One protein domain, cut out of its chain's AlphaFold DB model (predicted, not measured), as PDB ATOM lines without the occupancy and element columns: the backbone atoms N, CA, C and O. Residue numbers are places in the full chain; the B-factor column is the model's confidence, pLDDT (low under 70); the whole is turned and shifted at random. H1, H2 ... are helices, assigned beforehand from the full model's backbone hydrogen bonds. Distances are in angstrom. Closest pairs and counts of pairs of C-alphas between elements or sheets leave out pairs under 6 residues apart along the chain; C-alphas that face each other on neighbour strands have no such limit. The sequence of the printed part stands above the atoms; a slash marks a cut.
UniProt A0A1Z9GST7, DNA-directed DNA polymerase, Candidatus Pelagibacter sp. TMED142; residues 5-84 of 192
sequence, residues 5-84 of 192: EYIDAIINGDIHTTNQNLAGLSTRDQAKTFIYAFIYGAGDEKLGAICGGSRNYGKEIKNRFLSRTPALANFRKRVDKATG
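AT A GLANCE: This is residues 5 to 84 of the 192 residues of the protein "DNA-directed DNA polymerase" of Candidatus Pelagibacter sp. TMED142 (UniProt A0A1Z9GST7). Look for a core built on one helix, H5: H4 packs across its first half, H2 on its last half, and H3 bridges between H2 and H4. H1 sits beyond H2 at one end, and H6 leaves the last end of H5 as an arm whose residues 77 to 84 stick out. The printed part has 80 residues, with six named helices in the order H1 to H6 and no named strand, an all-helix class. The whole is compact, with a radius of gyration of the C-alphas of 12.5 A and spans of 35 by 32 by 18 A.

IN THESE COORDINATES: Find C-alpha 5 at (29.984, 36.852, 43.882), where H1 begins and runs to residue 11. H2 follows at residues 15 to 23, then H3 at residues 28 to 39, 16.4 A long, and H4 at residues 44 to 50. From C-alpha 55 at (28.075, 56.594, 21.609), H5 runs 20.1 A to residue 68. H6, residues 70 to 84, runs 22.0 A to C-alpha 84 at (7.497, 56.630, 38.217).

HOW THE PARTS SIT: Start at the hub, H5. It touches H4 about perpendicular at 84 degrees, closest at the C-alphas of Gly 48 and Gly 58, 3.6 A. H2 touches H5 at the C-alphas of Ala 23 and Phe 65, 4.5 A. H2 and H3 touch about perpendicular at 79 degrees, closest at C-alphas 20 and 31, 4.9 A. H3 and H4 form a hairpin, closest at C-alphas 34 and 47, 6.4 A. H1 is close to but not clearly touching H2, with C-alphas 9 and 15 closest at 5.5 A. H5 and H6 touch only at the corner, and only just, with 3 pairs of C-alphas within 8 A, closest at Leu 66 and Ala 73, 5.4 A. In H1 to H5 every O i to N i+4 pair is within hydrogen-bond range; in H6, 10 of 11 are.

THE WHOLE: The C-alphas farthest apart, those of Asn 12 and Gly 84, are 36.7 A apart. The printed part has no cut, its five links are tight, and no printed residue is under pLDDT 70.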
ATOM      1  N   GLU A   5      28.715  36.768  44.614       90.75
ATOM      2  CA  GLU A   5      29.984  36.852  43.882       90.75
ATOM      3  C   GLU A   5      30.456  38.303  43.790       90.75
ATOM      4  O   GLU A   5      31.619  38.599  44.042       90.75
ATOM      5  N   TYR A   6      29.539  39.235  43.512       90.31
ATOM      6  CA  TYR A   6      29.894  40.654  43.478       90.31
ATOM      7  C   TYR A   6      30.277  41.194  44.864       90.31
ATOM      8  O   TYR A   6      31.151  42.047  44.965       90.31
ATOM      9  N   ILE A   7      29.628  40.716  45.933       92.75
ATOM     10  CA  ILE A   7      29.994  41.055  47.316       92.75
ATOM     11  C   ILE A   7      31.368  40.475  47.663       92.75
ATOM     12  O   ILE A   7      32.197  41.188  48.215       92.75
ATOM     13  N   ASP A   8      31.634  39.222  47.310       92.31
ATOM     14  CA  ASP A   8      32.933  38.587  47.535       92.31
ATOM     15  C   ASP A   8      34.058  39.334  46.806       92.31
ATOM     16  O   ASP A   8      35.067  39.675  47.413       92.31
ATOM     17  N   ALA A   9      33.829  39.736  45.552       91.94
ATOM     18  CA  ALA A   9      34.770  40.554  44.790       91.94
ATOM     19  C   ALA A   9      35.037  41.943  45.402       91.94
ATOM     20  O   ALA A   9      36.077  42.532  45.115       91.94
ATOM     21  N   ILE A  10      34.108  42.482  46.205       90.50
ATOM     22  CA  ILE A  10      34.303  43.735  46.955       90.50
ATOM     23  C   ILE A  10      35.170  43.500  48.194       90.50
ATOM     24  O   ILE A  10      36.003  44.343  48.506       90.50
ATOM     25  N   ILE A  11      34.949  42.399  48.914       91.19
ATOM     26  CA  ILE A  11      35.571  42.155  50.225       91.19
ATOM     27  C   ILE A  11      36.948  41.505  50.081       91.19
ATOM     28  O   ILE A  11      37.879  41.869  50.789       91.19
ATOM     29  N   ASN A  12      37.063  40.534  49.176       91.69
ATOM     30  CA  ASN A  12      38.206  39.629  49.069       91.69
ATOM     31  C   ASN A  12      38.998  39.807  47.762       91.69
ATOM     32  O   ASN A  12      40.000  39.126  47.555       91.69
ATOM     33  N   GLY A  13      38.554  40.690  46.862       90.50
ATOM     34  CA  GLY A  13      39.160  40.895  45.545       90.50
ATOM     35  C   GLY A  13      39.418  42.361  45.205       90.50
ATOM     36  O   GLY A  13      39.247  43.259  46.022       90.50
ATOM     37  N   ASP A  14      39.815  42.615  43.956       89.56
ATOM     38  CA  ASP A  14      39.888  43.970  43.402       89.56
ATOM     39  C   ASP A  14      38.651  44.244  42.545       89.56
ATOM     40  O   ASP A  14      38.572  43.865  41.370       89.56
ATOM     41  N   ILE A  15      37.679  44.943  43.128       89.94
ATOM     42  CA  ILE A  15      36.417  45.267  42.463       89.94
ATOM     43  C   ILE A  15      36.609  46.039  41.151       89.94
ATOM     44  O   ILE A  15      35.794  45.913  40.234       89.94
ATOM     45  N   HIS A  16      37.679  46.824  41.011       90.12
ATOM     46  CA  HIS A  16      37.936  47.570  39.781       90.12
ATOM     47  C   HIS A  16      38.436  46.657  38.663       90.12
ATOM     48  O   HIS A  16      37.958  46.785  37.536       90.12
ATOM     49  N   THR A  17      39.296  45.688  38.977       91.00
ATOM     50  CA  THR A  17      39.712  44.637  38.035       91.00
ATOM     51  C   THR A  17      38.537  43.720  37.673       91.00
ATOM     52  O   THR A  17      38.311  43.416  36.501       91.00
ATOM     53  N   THR A  18      37.694  43.356  38.643       92.19
ATOM     54  CA  THR A  18      36.456  42.606  38.379       92.19
ATOM     55  C   THR A  18      35.538  43.372  37.422       92.19
ATOM     56  O   THR A  18      35.103  42.835  36.403       92.19
ATOM     57  N   ASN A  19      35.290  44.659  37.683       92.50
ATOM     58  CA  ASN A  19      34.483  45.505  36.803       92.50
ATOM     59  C   ASN A  19      35.122  45.703  35.420       92.50
ATOM     60  O   ASN A  19      34.395  45.738  34.427       92.50
ATOM     61  N   GLN A  20      36.452  45.792  35.337       92.94
ATOM     62  CA  GLN A  20      37.187  45.834  34.072       92.94
ATOM     63  C   GLN A  20      36.878  44.595  33.226       92.94
ATOM     64  O   GLN A  20      36.481  44.733  32.068       92.94
ATOM     65  N   ASN A  21      36.979  43.401  33.813       93.19
ATOM     66  CA  ASN A  21      36.705  42.134  33.132       93.19
ATOM     67  C   ASN A  21      35.232  42.014  32.710       93.19
ATOM     68  O   ASN A  21      34.918  41.607  31.586       93.19
ATOM     69  N   LEU A  22      34.308  42.432  33.578       92.44
ATOM     70  CA  LEU A  22      32.873  42.442  33.284       92.44
ATOM     71  C   LEU A  22      32.532  43.413  32.142       92.44
ATOM     72  O   LEU A  22      31.741  43.078  31.262       92.44
ATOM     73  N   ALA A  23      33.146  44.593  32.109       91.44
ATOM     74  CA  ALA A  23      32.940  45.583  31.053       91.44
ATOM     75  C   ALA A  23      33.765  45.291  29.779       91.44
ATOM     76  O   ALA A  23      33.444  45.797  28.702       91.44
ATOM     77  N   GLY A  24      34.792  44.441  29.866       91.94
ATOM     78  CA  GLY A  24      35.759  44.195  28.793       91.94
ATOM     79  C   GLY A  24      36.560  45.450  28.443       91.94
ATOM     80  O   GLY A  24      36.680  45.782  27.266       91.94
ATOM     81  N   LEU A  25      37.014  46.175  29.469       91.94
ATOM     82  CA  LEU A  25      37.831  47.384  29.341       91.94
ATOM     83  C   LEU A  25      39.323  47.040  29.430       91.94
ATOM     84  O   LEU A  25      39.709  46.021  30.004       91.94
ATOM     85  N   SER A  26      40.168  47.895  28.859       87.06
ATOM     86  CA  SER A  26      41.609  47.637  28.755       87.06
ATOM     87  C   SER A  26      42.372  47.926  30.044       87.06
ATOM     88  O   SER A  26      43.390  47.285  30.294       87.06
ATOM     89  N   THR A  27      41.896  48.865  30.869       89.25
ATOM     90  CA  THR A  27      42.592  49.273  32.095       89.25
ATOM     91  C   THR A  27      41.662  49.392  33.296       89.25
ATOM     92  O   THR A  27      40.471  49.707  33.184       89.25
ATOM     93  N   ARG A  28      42.251  49.193  34.476       89.38
ATOM     94  CA  ARG A  28      41.597  49.347  35.776       89.38
ATOM     95  C   ARG A  28      41.090  50.772  36.006       89.38
ATOM     96  O   ARG A  28      39.971  50.954  36.480       89.38
ATOM     97  N   ASP A  29      41.869  51.782  35.625       88.69
ATOM     98  CA  ASP A  29      41.501  53.196  35.801       88.69
ATOM     99  C   ASP A  29      40.327  53.606  34.909       88.69
ATOM    100  O   ASP A  29      39.415  54.328  35.338       88.69
ATOM    101  N   GLN A  30      40.289  53.081  33.681       89.00
ATOM    102  CA  GLN A  30      39.147  53.262  32.795       89.00
ATOM    103  C   GLN A  30      37.902  52.581  33.375       89.00
ATOM    104  O   GLN A  30      36.828  53.182  33.374       89.00
ATOM    105  N   ALA A  31      38.039  51.374  33.934       91.12
ATOM    106  CA  ALA A  31      36.943  50.682  34.609       91.12
ATOM    107  C   ALA A  31      36.433  51.443  35.839       91.12
ATOM    108  O   ALA A  31      35.222  51.601  35.998       91.12
ATOM    109  N   LYS A  32      37.329  51.986  36.670       91.44
ATOM    110  CA  LYS A  32      36.975  52.847  37.809       91.44
ATOM    111  C   LYS A  32      36.135  54.042  37.351       91.44
ATOM    112  O   LYS A  32      35.034  54.254  37.859       91.44
ATOM    113  N   THR A  33      36.607  54.771  36.343       91.75
ATOM    114  CA  THR A  33      35.909  55.953  35.808       91.75
ATOM    115  C   THR A  33      34.567  55.586  35.169       91.75
ATOM    116  O   THR A  33      33.558  56.255  35.409       91.75
ATOM    117  N   PHE A  34      34.526  54.490  34.403       93.81
ATOM    118  CA  PHE A  34      33.309  53.955  33.794       93.81
ATOM    119  C   PHE A  34      32.248  53.620  34.846       93.81
ATOM    120  O   PHE A  34      31.104  54.043  34.698       93.81
ATOM    121  N   ILE A  35      32.610  52.907  35.919       91.12
ATOM    122  CA  ILE A  35      31.662  52.490  36.961       91.12
ATOM    123  C   ILE A  35      31.082  53.682  37.705       91.12
ATOM    124  O   ILE A  35      29.864  53.738  37.887       91.12
ATOM    125  N   TYR A  36      31.908  54.664  38.071       88.88
ATOM    126  CA  TYR A  36      31.398  55.887  38.681       88.88
ATOM    127  C   TYR A  36      30.427  56.596  37.740       88.88
ATOM    128  O   TYR A  36      29.282  56.838  38.113       88.88
ATOM    129  N   ALA A  37      30.827  56.858  36.495       91.69
ATOM    130  CA  ALA A  37      29.952  57.508  35.523       91.69
ATOM    131  C   ALA A  37      28.647  56.725  35.297       91.69
ATOM    132  O   ALA A  37      27.568  57.319  35.254       91.69
ATOM    133  N   PHE A  38      28.726  55.398  35.210       91.44
ATOM    134  CA  PHE A  38      27.578  54.514  35.059       91.44
ATOM    135  C   PHE A  38      26.613  54.614  36.251       91.44
ATOM    136  O   PHE A  38      25.412  54.807  36.046       91.44
ATOM    137  N   ILE A  39      27.124  54.542  37.486       86.88
ATOM    138  CA  ILE A  39      26.326  54.685  38.717       86.88
ATOM    139  C   ILE A  39      25.696  56.083  38.796       86.88
ATOM    140  O   ILE A  39      24.520  56.200  39.145       86.88
ATOM    141  N   TYR A  40      26.430  57.119  38.372       84.75
ATOM    142  CA  TYR A  40      25.951  58.501  38.260       84.75
ATOM    143  C   TYR A  40      24.904  58.719  37.156       84.75
ATOM    144  O   TYR A  40      24.365  59.818  37.025       84.75
ATOM    145  N   GLY A  41      24.568  57.680  36.388       84.94
ATOM    146  CA  GLY A  41      23.530  57.740  35.365       84.94
ATOM    147  C   GLY A  41      24.004  58.335  34.041       84.94
ATOM    148  O   GLY A  41      23.175  58.824  33.273       84.94
ATOM    149  N   ALA A  42      25.311  58.293  33.760       89.12
ATOM    150  CA  ALA A  42      25.859  58.720  32.479       89.12
ATOM    151  C   ALA A  42      25.180  57.992  31.305       89.12
ATOM    152  O   ALA A  42      24.940  56.780  31.334       89.12
ATOM    153  N   GLY A  43      24.857  58.763  30.266       90.56
ATOM    154  CA  GLY A  43      24.342  58.236  29.008       90.56
ATOM    155  C   GLY A  43      25.429  57.555  28.178       90.56
ATOM    156  O   GLY A  43      26.622  57.712  28.434       90.56
ATOM    157  N   ASP A  44      25.003  56.831  27.146       94.88
ATOM    158  CA  ASP A  44      25.882  56.014  26.301       94.88
ATOM    159  C   ASP A  44      26.980  56.847  25.609       94.88
ATOM    160  O   ASP A  44      28.087  56.366  25.407       94.88
ATOM    161  N   GLU A  45      26.708  58.117  25.307       94.69
ATOM    162  CA  GLU A  45      27.685  59.051  24.737       94.69
ATOM    163  C   GLU A  45      28.830  59.369  25.706       94.69
ATOM    164  O   GLU A  45      29.994  59.184  25.364       94.69
ATOM    165  N   LYS A  46      28.510  59.763  26.946       93.38
ATOM    166  CA  LYS A  46      29.519  60.056  27.974       93.38
ATOM    167  C   LYS A  46      30.312  58.806  28.358       93.38
ATOM    168  O   LYS A  46      31.515  58.896  28.574       93.38
ATOM    169  N   LEU A  47      29.651  57.647  28.425       94.56
ATOM    170  CA  LEU A  47      30.328  56.368  28.658       94.56
ATOM    171  C   LEU A  47      31.282  56.022  27.507       94.56
ATOM    172  O   LEU A  47      32.407  55.614  27.766       94.56
ATOM    173  N   GLY A  48      30.863  56.240  26.257       94.94
ATOM    174  CA  GLY A  48      31.719  56.076  25.083       94.94
ATOM    175  C   GLY A  48      32.961  56.960  25.159       94.94
ATOM    176  O   GLY A  48      34.069  56.446  25.052       94.94
ATOM    177  N   ALA A  49      32.780  58.252  25.448       94.38
ATOM    178  CA  ALA A  49      33.876  59.214  25.565       94.38
ATOM    179  C   ALA A  49      34.886  58.842  26.668       94.38
ATOM    180  O   ALA A  49      36.088  58.856  26.418       94.38
ATOM    181  N   ILE A  50      34.417  58.440  27.859       91.69
ATOM    182  CA  ILE A  50      35.281  57.955  28.959       91.69
ATOM    183  C   ILE A  50      36.104  56.739  28.524       91.69
ATOM    184  O   ILE A  50      37.258  56.579  28.921       91.69
ATOM    185  N   CYS A  51      35.509  55.880  27.701       91.31
ATOM    186  CA  CYS A  51      36.154  54.677  27.205       91.31
ATOM    187  C   CYS A  51      36.931  54.887  25.890       91.31
ATOM    188  O   CYS A  51      37.392  53.909  25.308       91.31
ATOM    189  N   GLY A  52      37.092  56.132  25.423       90.38
ATOM    190  CA  GLY A  52      37.843  56.461  24.207       90.38
ATOM    191  C   GLY A  52      37.143  56.082  22.896       90.38
ATOM    192  O   GLY A  52      37.810  55.830  21.900       90.38
ATOM    193  N   GLY A  53      35.809  56.010  22.878       92.69
ATOM    194  CA  GLY A  53      35.039  55.627  21.695       92.69
ATOM    195  C   GLY A  53      33.737  56.404  21.497       92.69
ATOM    196  O   GLY A  53      33.473  57.426  22.125       92.69
ATOM    197  N   SER A  54      32.907  55.914  20.576       96.25
ATOM    198  CA  SER A  54      31.652  56.563  20.180       96.25
ATOM    199  C   SER A  54      30.485  56.247  21.125       96.25
ATOM    200  O   SER A  54      30.547  55.335  21.952       96.25
ATOM    201  N   ARG A  55      29.347  56.932  20.941       96.50
ATOM    202  CA  ARG A  55      28.075  56.594  21.609       96.50
ATOM    203  C   ARG A  55      27.687  55.117  21.446       96.50
ATOM    204  O   ARG A  55      27.166  54.518  22.385       96.50
ATOM    205  N   ASN A  56      27.932  54.529  20.272       97.19
ATOM    206  CA  ASN A  56      27.631  53.117  20.022       97.19
ATOM    207  C   ASN A  56      28.531  52.202  20.858       97.19
ATOM    208  O   ASN A  56      28.031  51.250  21.451       97.19
ATOM    209  N   TYR A  57      29.816  52.544  20.979       95.00
ATOM    210  CA  TYR A  57      30.750  51.814  21.832       95.00
ATOM    211  C   TYR A  57      30.355  51.894  23.314       95.00
ATOM    212  O   TYR A  57      30.287  50.877  24.000       95.00
ATOM    213  N   GLY A  58      29.974  53.080  23.801       95.88
ATOM    214  CA  GLY A  58      29.476  53.235  25.170       95.88
ATOM    215  C   GLY A  58      28.205  52.424  25.448       95.88
ATOM    216  O   GLY A  58      28.082  51.810  26.510       95.88
ATOM    217  N   LYS A  59      27.279  52.353  24.480       96.12
ATOM    218  CA  LYS A  59      26.094  51.483  24.558       96.12
ATOM    219  C   LYS A  59      26.482  50.004  24.628       96.12
ATOM    220  O   LYS A  59      25.895  49.258  25.412       96.12
ATOM    221  N   GLU A  60      27.454  49.579  23.826       95.94
ATOM    222  CA  GLU A  60      27.948  48.202  23.806       95.94
ATOM    223  C   GLU A  60      28.568  47.800  25.149       95.94
ATOM    224  O   GLU A  60      28.127  46.816  25.746       95.94
ATOM    225  N   ILE A  61      29.514  48.590  25.672       94.94
ATOM    226  CA  ILE A  61      30.171  48.329  26.964       94.94
ATOM    227  C   ILE A  61      29.136  48.253  28.082       94.94
ATOM    228  O   ILE A  61      29.141  47.324  28.889       94.94
ATOM    229  N   LYS A  62      28.203  49.207  28.117       94.38
ATOM    230  CA  LYS A  62      27.122  49.232  29.103       94.38
ATOM    231  C   LYS A  62      26.266  47.969  29.048       94.38
ATOM    232  O   LYS A  62      25.951  47.401  30.093       94.38
ATOM    233  N   ASN A  63      25.883  47.528  27.850       94.81
ATOM    234  CA  ASN A  63      25.089  46.316  27.671       94.81
ATOM    235  C   ASN A  63      25.870  45.064  28.077       94.81
ATOM    236  O   ASN A  63      25.306  44.204  28.747       94.81
ATOM    237  N   ARG A  64      27.157  44.986  27.722       95.19
ATOM    238  CA  ARG A  64      28.061  43.895  28.108       95.19
ATOM    239  C   ARG A  64      28.222  43.811  29.626       95.19
ATOM    240  O   ARG A  64      28.079  42.740  30.207       95.19
ATOM    241  N   PHE A  65      28.449  44.950  30.275       95.00
ATOM    242  CA  PHE A  65      28.564  45.025  31.726       95.00
ATOM    243  C   PHE A  65      27.268  44.575  32.412       95.00
ATOM    244  O   PHE A  65      27.299  43.748  33.318       95.00
ATOM    245  N   LEU A  66      26.112  45.061  31.945       93.88
ATOM    246  CA  LEU A  66      24.805  44.694  32.498       93.88
ATOM    247  C   LEU A  66      24.407  43.237  32.227       93.88
ATOM    248  O   LEU A  66      23.746  42.637  33.072       93.88
ATOM    249  N   SER A  67      24.784  42.657  31.082       94.50
ATOM    250  CA  SER A  67      24.499  41.247  30.782       94.50
ATOM    251  C   SER A  67      25.311  40.301  31.662       94.50
ATOM    252  O   SER A  67      24.811  39.244  32.038       94.50
ATOM    253  N   ARG A  68      26.522  40.715  32.052       94.19
ATOM    254  CA  ARG A  68      27.388  39.994  32.993       94.19
ATOM    255  C   ARG A  68      27.134  40.349  34.464       94.19
ATOM    256  O   ARG A  68      27.704  39.720  35.340       94.19
ATOM    257  N   THR A  69      26.258  41.319  34.749       92.38
ATOM    258  CA  THR A  69      25.824  41.692  36.110       92.38
ATOM    259  C   THR A  69      24.290  41.678  36.232       92.38
ATOM    260  O   THR A  69      23.647  42.711  36.468       92.38
ATOM    261  N   PRO A  70      23.640  40.506  36.092       92.69
ATOM    262  CA  PRO A  70      22.178  40.410  36.036       92.69
ATOM    263  C   PRO A  70      21.488  40.966  37.292       92.69
ATOM    264  O   PRO A  70      20.420  41.581  37.200       92.69
ATOM    265  N   ALA A  71      22.106  40.833  38.470       92.69
ATOM    266  CA  ALA A  71      21.590  41.403  39.712       92.69
ATOM    267  C   ALA A  71      21.541  42.943  39.686       92.69
ATOM    268  O   ALA A  71      20.571  43.541  40.172       92.69
ATOM    269  N   LEU A  72      22.551  43.595  39.097       91.75
ATOM    270  CA  LEU A  72      22.592  45.046  38.896       91.75
ATOM    271  C   LEU A  72      21.580  45.485  37.838       91.75
ATOM    272  O   LEU A  72      20.828  46.435  38.071       91.75
ATOM    273  N   ALA A  73      21.485  44.762  36.721       92.31
ATOM    274  CA  ALA A  73      20.494  45.030  35.681       92.31
ATOM    275  C   ALA A  73      19.060  44.982  36.238       92.31
ATOM    276  O   ALA A  73      18.261  45.900  36.021       92.31
ATOM    277  N   ASN A  74      18.743  43.949  37.021       93.50
ATOM    278  CA  ASN A  74      17.443  43.795  37.673       93.50
ATOM    279  C   ASN A  74      17.198  44.865  38.742       93.50
ATOM    280  O   ASN A  74      16.083  45.384  38.862       93.50
ATOM    281  N   PHE A  75      18.228  45.234  39.505       92.38
ATOM    282  CA  PHE A  75      18.131  46.327  40.467       92.38
ATOM    283  C   PHE A  75      17.822  47.660  39.777       92.38
ATOM    284  O   PHE A  75      16.879  48.340  40.179       92.38
ATOM    285  N   ARG A  76      18.526  47.987  38.689       91.56
ATOM    286  CA  ARG A  76      18.287  49.194  37.892       91.56
ATOM    287  C   ARG A  76      16.862  49.238  37.341       91.56
ATOM    288  O   ARG A  76      16.174  50.234  37.538       91.56
ATOM    289  N   LYS A  77      16.363  48.136  36.763       91.81
ATOM    290  CA  LYS A  77      14.966  48.031  36.290       91.81
ATOM    291  C   LYS A  77      13.948  48.301  37.406       91.81
ATOM    292  O   LYS A  77      12.961  49.004  37.193       91.81
ATOM    293  N   ARG A  78      14.181  47.769  38.611       93.06
ATOM    294  CA  ARG A  78      13.317  48.014  39.780       93.06
ATOM    295  C   ARG A  78      13.329  49.478  40.213       93.06
ATOM    296  O   ARG A  78      12.264  50.020  40.502       93.06
ATOM    297  N   VAL A  79      14.502  50.109  40.242       92.94
ATOM    298  CA  VAL A  79      14.643  51.539  40.551       92.94
ATOM    299  C   VAL A  79      13.916  52.385  39.503       92.94
ATOM    300  O   VAL A  79      13.105  53.239  39.862       92.94
ATOM    301  N   ASP A  80      14.107  52.089  38.217       90.06
ATOM    302  CA  ASP A  80      13.452  52.795  37.109       90.06
ATOM    303  C   ASP A  80      11.921  52.672  37.151       90.06
ATOM    304  O   ASP A  80      11.223  53.617  36.771       90.06
ATOM    305  N   LYS A  81      11.388  51.530  37.611       91.56
ATOM    306  CA  LYS A  81       9.944  51.312  37.815       91.56
ATOM    307  C   LYS A  81       9.421  52.084  39.028       91.56
ATOM    308  O   LYS A  81       8.382  52.732  38.939       91.56
ATOM    309  N   ALA A  82      10.138  52.047  40.152       91.75
ATOM    310  CA  ALA A  82       9.746  52.741  41.381       91.75
ATOM    311  C   ALA A  82       9.767  54.274  41.228       91.75
ATOM    312  O   ALA A  82       8.925  54.965  41.801       91.75
ATOM    313  N   THR A  83      10.673  54.789  40.394       89.75
ATOM    314  CA  THR A  83      10.843  56.226  40.119       89.75
ATOM    315  C   THR A  83       9.627  56.872  39.450       89.75
ATOM    316  O   THR A  83       9.474  58.086  39.538       89.75
ATOM    317  N   GLY A  84       8.717  56.097  38.843       83.75
ATOM    318  CA  GLY A  84       7.497  56.630  38.217       83.75
ATOM    319  C   GLY A  84       6.611  57.464  39.156       83.75
ATOM    320  O   GLY A  84       5.800  58.250  38.686       83.75
TER     321      GLY A  84